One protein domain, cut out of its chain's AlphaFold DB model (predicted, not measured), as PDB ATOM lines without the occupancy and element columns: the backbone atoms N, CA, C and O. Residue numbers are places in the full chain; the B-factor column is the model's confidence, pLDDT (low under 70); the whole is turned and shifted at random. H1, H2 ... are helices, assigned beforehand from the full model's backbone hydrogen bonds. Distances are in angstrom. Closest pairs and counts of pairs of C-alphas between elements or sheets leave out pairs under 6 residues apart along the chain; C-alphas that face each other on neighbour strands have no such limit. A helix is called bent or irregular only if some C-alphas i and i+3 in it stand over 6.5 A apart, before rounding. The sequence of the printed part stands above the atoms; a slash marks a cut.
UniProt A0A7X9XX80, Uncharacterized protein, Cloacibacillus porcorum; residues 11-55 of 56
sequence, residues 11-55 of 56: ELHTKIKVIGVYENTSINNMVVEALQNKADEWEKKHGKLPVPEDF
ATOM      1  N   GLU A  11     145.727 127.937 178.764       97.44
ATOM      2  CA  GLU A  11     146.745 126.928 178.475       97.44
ATOM      3  C   GLU A  11     146.140 125.706 177.770       97.44
ATOM      4  O   GLU A  11     146.691 125.209 176.785       97.44
ATOM      5  N   LEU A  12     144.972 125.247 178.232       95.25
ATOM      6  CA  LEU A  12     144.270 124.115 177.634       95.25
ATOM      7  C   LEU A  12     143.778 124.461 176.226       95.25
ATOM      8  O   LEU A  12     143.987 123.681 175.299       95.25
ATOM      9  N   HIS A  13     143.187 125.645 176.051       94.62
ATOM     10  CA  HIS A  13     142.754 126.127 174.740       94.62
ATOM     11  C   HIS A  13     143.918 126.160 173.738       94.62
ATOM     12  O   HIS A  13     143.787 125.695 172.605       94.62
ATOM     13  N   THR A  14     145.083 126.645 174.175       96.25
ATOM     14  CA  THR A  14     146.285 126.715 173.337       96.25
ATOM     15  C   THR A  14     146.761 125.325 172.923       96.25
ATOM     16  O   THR A  14     147.009 125.093 171.740       96.25
ATOM     17  N   LYS A  15     146.830 124.376 173.865       96.12
ATOM     18  CA  LYS A  15     147.222 122.986 173.579       96.12
ATOM     19  C   LYS A  15     146.265 122.316 172.593       96.12
ATOM     20  O   LYS A  15     146.722 121.744 171.608       96.12
ATOM     21  N   ILE A  16     144.954 122.443 172.806       94.88
ATOM     22  CA  ILE A  16     143.939 121.850 171.920       94.88
ATOM     23  C   ILE A  16     144.028 122.444 170.514       94.88
ATOM     24  O   ILE A  16     143.926 121.712 169.535       94.88
ATOM     25  N   LYS A  17     144.283 123.751 170.389       94.75
ATOM     26  CA  LYS A  17     144.467 124.384 169.080       94.75
ATOM     27  C   LYS A  17     145.658 123.796 168.318       94.75
ATOM     28  O   LYS A  17     145.541 123.555 167.121       94.75
ATOM     29  N   VAL A  18     146.785 123.563 168.993       97.00
ATOM     30  CA  VAL A  18     147.969 122.941 168.375       97.00
ATOM     31  C   VAL A  18     147.661 121.514 167.921       97.00
ATOM     32  O   VAL A  18     147.990 121.159 166.791       97.00
ATOM     33  N   ILE A  19     146.985 120.727 168.763       95.94
ATOM     34  CA  ILE A  19     146.572 119.357 168.424       95.94
ATOM     35  C   ILE A  19     145.632 119.366 167.215       95.94
ATOM     36  O   ILE A  19     145.884 118.651 166.254       95.94
ATOM     37  N   GLY A  20     144.617 120.234 167.203       95.62
ATOM     38  CA  GLY A  20     143.672 120.330 166.088       95.62
ATOM     39  C   GLY A  20     144.344 120.659 164.752       95.62
ATOM     40  O   GLY A  20     143.982 120.094 163.723       95.62
ATOM     41  N   VAL A  21     145.372 121.517 164.759       95.94
ATOM     42  CA  VAL A  21     146.182 121.795 163.559       95.94
ATOM     43  C   VAL A  21     146.974 120.561 163.125       95.94
ATOM     44  O   VAL A  21     147.013 120.257 161.936       95.94
ATOM     45  N   TYR A  22     147.596 119.855 164.069       97.06
ATOM     46  CA  TYR A  22     148.389 118.659 163.784       97.06
ATOM     47  C   TYR A  22     147.537 117.500 163.240       97.06
ATOM     48  O   TYR A  22     147.937 116.826 162.295       97.06
ATOM     49  N   GLU A  23     146.347 117.301 163.802       95.31
ATOM     50  CA  GLU A  23     145.419 116.219 163.447       95.31
ATOM     51  C   GLU A  23     144.444 116.603 162.322       95.31
ATOM     52  O   GLU A  23     143.612 115.791 161.921       95.31
ATOM     53  N   ASN A  24     144.541 117.829 161.794       95.50
ATOM     54  CA  ASN A  24     143.633 118.386 160.788       95.50
ATOM     55  C   ASN A  24     142.145 118.243 161.178       95.50
ATOM     56  O   ASN A  24     141.294 117.876 160.365       95.50
ATOM     57  N   THR A  25     141.831 118.530 162.442       95.44
ATOM     58  CA  THR A  25     140.473 118.456 162.993       95.44
ATOM     59  C   THR A  25     140.063 119.773 163.644       95.44
ATOM     60  O   THR A  25     140.887 120.609 164.025       95.44
ATOM     61  N   SER A  26     138.754 119.985 163.765       94.44
ATOM     62  CA  SER A  26     138.225 121.179 164.418       94.44
ATOM     63  C   SER A  26     138.158 120.990 165.932       94.44
ATOM     64  O   SER A  26     137.824 119.913 166.425       94.44
ATOM     65  N   ILE A  27     138.378 122.078 166.677       92.00
ATOM     66  CA  ILE A  27     138.197 122.100 168.138       92.00
ATOM     67  C   ILE A  27     136.783 121.634 168.513       92.00
ATOM     68  O   ILE A  27     136.608 120.923 169.496       92.00
ATOM     69  N   ASN A  28     135.778 121.991 167.709       91.88
ATOM     70  CA  ASN A  28     134.403 121.552 167.925       91.88
ATOM     71  C   ASN A  28     134.276 120.022 167.884       91.88
ATOM     72  O   ASN A  28     133.696 119.445 168.796       91.88
ATOM     73  N   ASN A  29     134.854 119.369 166.871       93.12
ATOM     74  CA  ASN A  29     134.809 117.910 166.760       93.12
ATOM     75  C   ASN A  29     135.498 117.249 167.954       93.12
ATOM     76  O   ASN A  29     134.914 116.370 168.573       93.12
ATOM     77  N   MET A  30     136.676 117.745 168.342       93.62
ATOM     78  CA  MET A  30     137.400 117.224 169.506       93.62
ATOM     79  C   MET A  30     136.592 117.355 170.803       93.62
ATOM     80  O   MET A  30     136.569 116.440 171.621       93.62
ATOM     81  N   VAL A  31     135.917 118.491 171.006       92.44
ATOM     82  CA  VAL A  31     135.074 118.709 172.190       92.44
ATOM     83  C   VAL A  31     133.871 117.766 172.175       92.44
ATOM     84  O   VAL A  31     133.561 117.173 173.206       92.44
ATOM     85  N   VAL A  32     133.218 117.587 171.026       92.94
ATOM     86  CA  VAL A  32     132.086 116.659 170.886       92.94
ATOM     87  C   VAL A  32     132.522 115.218 171.153       92.94
ATOM     88  O   VAL A  32     131.877 114.532 171.944       92.94
ATOM     89  N   GLU A  33     133.638 114.775 170.573       94.00
ATOM     90  CA  GLU A  33     134.194 113.437 170.805       94.00
ATOM     91  C   GLU A  33     134.559 113.220 172.275       94.00
ATOM     92  O   GLU A  33     134.226 112.186 172.851       94.00
ATOM     93  N   ALA A  34     135.190 114.205 172.919       93.06
ATOM     94  CA  ALA A  34     135.525 114.123 174.337       93.06
ATOM     95  C   ALA A  34     134.273 113.997 175.223       93.06
ATOM     96  O   ALA A  34     134.270 113.217 176.177       93.06
ATOM     97  N   LEU A  35     133.205 114.737 174.906       93.19
ATOM     98  CA  LEU A  35     131.930 114.650 175.621       93.19
ATOM     99  C   LEU A  35     131.242 113.297 175.397       93.19
ATOM    100  O   LEU A  35     130.770 112.702 176.366       93.19
ATOM    101  N   GLN A  36     131.234 112.787 174.161       93.38
ATOM    102  CA  GLN A  36     130.662 111.477 173.839       93.38
ATOM    103  C   GLN A  36     131.411 110.358 174.563       93.38
ATOM    104  O   GLN A  36     130.801 109.573 175.281       93.38
ATOM    105  N   ASN A  37     132.743 110.344 174.468       95.56
ATOM    106  CA  ASN A  37     133.578 109.360 175.155       95.56
ATOM    107  C   ASN A  37     133.329 109.379 176.665       95.56
ATOM    108  O   ASN A  37     133.249 108.329 177.299       95.56
ATOM    109  N   LYS A  38     133.156 110.572 177.252       94.44
ATOM    110  CA  LYS A  38     132.851 110.702 178.677       94.44
ATOM    111  C   LYS A  38     131.487 110.110 179.043       94.44
ATOM    112  O   LYS A  38     131.381 109.487 180.102       94.44
ATOM    113  N   ALA A  39     130.471 110.313 178.205       92.94
ATOM    114  CA  ALA A  39     129.149 109.720 178.388       92.94
ATOM    115  C   ALA A  39     129.218 108.190 178.266       92.94
ATOM    116  O   ALA A  39     128.818 107.490 179.195       92.94
ATOM    117  N   ASP A  40     129.841 107.678 177.206       93.69
ATOM    118  CA  ASP A  40     129.993 106.242 176.953       93.69
ATOM    119  C   ASP A  40     130.758 105.533 178.083       93.69
ATOM    120  O   ASP A  40     130.405 104.431 178.509       93.69
ATOM    121  N   GLU A  41     131.824 106.152 178.599       94.69
ATOM    122  CA  GLU A  41     132.576 105.641 179.750       94.69
ATOM    123  C   GLU A  41     131.722 105.544 181.011       94.69
ATOM    124  O   GLU A  41     131.898 104.618 181.809       94.69
ATOM    125  N   TRP A  42     130.831 106.513 181.220       93.88
ATOM    126  CA  TRP A  42     129.910 106.494 182.344       93.88
ATOM    127  C   TRP A  42     128.873 105.386 182.162       93.88
ATOM    128  O   TRP A  42     128.683 104.583 183.077       93.88
ATOM    129  N   GLU A  43     128.281 105.268 180.971       93.12
ATOM    130  CA  GLU A  43     127.271 104.248 180.679       93.12
ATOM    131  C   GLU A  43     127.816 102.825 180.815       93.12
ATOM    132  O   GLU A  43     127.154 101.945 181.364       93.12
ATOM    133  N   LYS A  44     129.070 102.600 180.405       93.06
ATOM    134  CA  LYS A  44     129.761 101.317 180.612       93.06
ATOM    135  C   LYS A  44     129.903 100.944 182.089       93.06
ATOM    136  O   LYS A  44     129.959  99.760 182.405       93.06
ATOM    137  N   LYS A  45     130.000 101.930 182.987       93.19
ATOM    138  CA  LYS A  45     130.203 101.712 184.429       93.19
ATOM    139  C   LYS A  45     128.898 101.634 185.214       93.19
ATOM    140  O   LYS A  45     128.843 100.914 186.205       93.19
ATOM    141  N   HIS A  46     127.880 102.382 184.801       91.56
ATOM    142  CA  HIS A  46     126.673 102.613 185.597       91.56
ATOM    143  C   HIS A  46     125.373 102.176 184.908       91.56
ATOM    144  O   HIS A  46     124.327 102.160 185.554       91.56
ATOM    145  N   GLY A  47     125.431 101.766 183.639       87.06
ATOM    146  CA  GLY A  47     124.258 101.478 182.814       87.06
ATOM    147  C   GLY A  47     123.829 102.684 181.977       87.06
ATOM    148  O   GLY A  47     124.388 103.769 182.102       87.06
ATOM    149  N   LYS A  48     122.852 102.487 181.087       85.75
ATOM    150  CA  LYS A  48     122.424 103.518 180.128       85.75
ATOM    151  C   LYS A  48     121.898 104.772 180.829       85.75
ATOM    152  O   LYS A  48     121.091 104.668 181.755       85.75
ATOM    153  N   LEU A  49     122.321 105.940 180.353       83.44
ATOM    154  CA  LEU A  49     121.741 107.216 180.748       83.44
ATOM    155  C   LEU A  49     120.366 107.337 180.088       83.44
ATOM    156  O   LEU A  49     120.254 107.157 178.875       83.44
ATOM    157  N   PRO A  50     119.306 107.640 180.848       78.56
ATOM    158  CA  PRO A  50     118.011 107.862 180.242       78.56
ATOM    159  C   PRO A  50     118.040 109.208 179.511       78.56
ATOM    160  O   PRO A  50     118.425 110.236 180.079       78.56
ATOM    161  N   VAL A  51     117.659 109.202 178.238       77.25
ATOM    162  CA  VAL A  51     117.537 110.426 177.442       77.25
ATOM    163  C   VAL A  51     116.124 110.984 177.643       77.25
ATOM    164  O   VAL A  51     115.176 110.206 177.683       77.25
ATOM    165  N   PRO A  52     115.934 112.309 177.779       66.06
ATOM    166  CA  PRO A  52     114.631 112.896 178.117       66.06
ATOM    167  C   PRO A  52     113.462 112.569 177.174       66.06
ATOM    168  O   PRO A  52     112.320 112.787 177.559       66.06
ATOM    169  N   GLU A  53     113.714 112.047 175.970       57.97
ATOM    170  CA  GLU A  53     112.658 111.548 175.075       57.97
ATOM    171  C   GLU A  53     111.911 110.324 175.643       57.97
ATOM    172  O   GLU A  53     110.793 110.066 175.221       57.97
ATOM    173  N   ASP A  54     112.466 109.624 176.644       52.94
ATOM    174  CA  ASP A  54     111.791 108.540 177.384       52.94
ATOM    175  C   ASP A  54     110.865 109.042 178.520       52.94
ATOM    176  O   ASP A  54     110.193 108.241 179.172       52.94
ATOM    177  N   PHE A  55     110.834 110.353 178.799       50.03
ATOM    178  CA  PHE A  55     110.047 110.955 179.891       50.03
ATOM    179  C   PHE A  55     108.923 111.901 179.423       50.03
ATOM    180  O   PHE A  55     108.251 112.483 180.280       50.03
TER     181      PHE A  55
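Overview. This is residues 11 to 55 of the 56 residues of an uncharacterized protein of Cloacibacillus porcorum (UniProt A0A7X9XX80). A long helix, H2, makes the main length of the model, and a shorter helix, H1, meets its first end to form an L, the two being about perpendicular. At the other end of H2 an unnamed tail, residues 47 to 55, turns off from the helix's line, and its residues 50 to 55 stick out. The printed part has 45 residues, with two named helices, H1 then H2, and no named strand; its class is all helix. It is only just extended, close to loose, with a radius of gyration of the C-alphas of 14.4 A, and elongated, spanning 40 by 21 by 18 A.

Arrangement. The longest helix is H2, residues 27 to 46. It touches H1, residues 11 to 22, with 4 pairs of C-alphas within 8 A. The closest C-alphas are those of Gly 20 and Ile 27, 6.1 A apart. H1 touches H2 with residues 16 to 20 alone, and H2 touches H1 with residues 27 to 30 alone. Their lines stand about perpendicular, at 74 degrees, and their centres are 18.5 A apart. Residues 32 to 38 and 41 to 46 of H2 stand free. In H1 and H2 every O i to N i+4 pair is within hydrogen-bond range.

Along the chain. H2 has 20 residues and measures 28.6 A from C-alpha 27 at (138.197, 122.100, 168.138) to C-alpha 46 at (126.673, 102.613, 185.597). H1 has 12 residues and measures 16.9 A; its C-alpha 11 is at (146.745, 126.928, 178.475). Neither helix is bent.

Size, cuts and confidence. The two C-alphas farthest apart, those of Tyr 22 and Phe 55, are 42.3 A apart. The printed part has no cut, and the link from H1 to H2, 4 residues, is tight. The mean pLDDT of the printed part is 89.7; residues 52 to 55 are under 70.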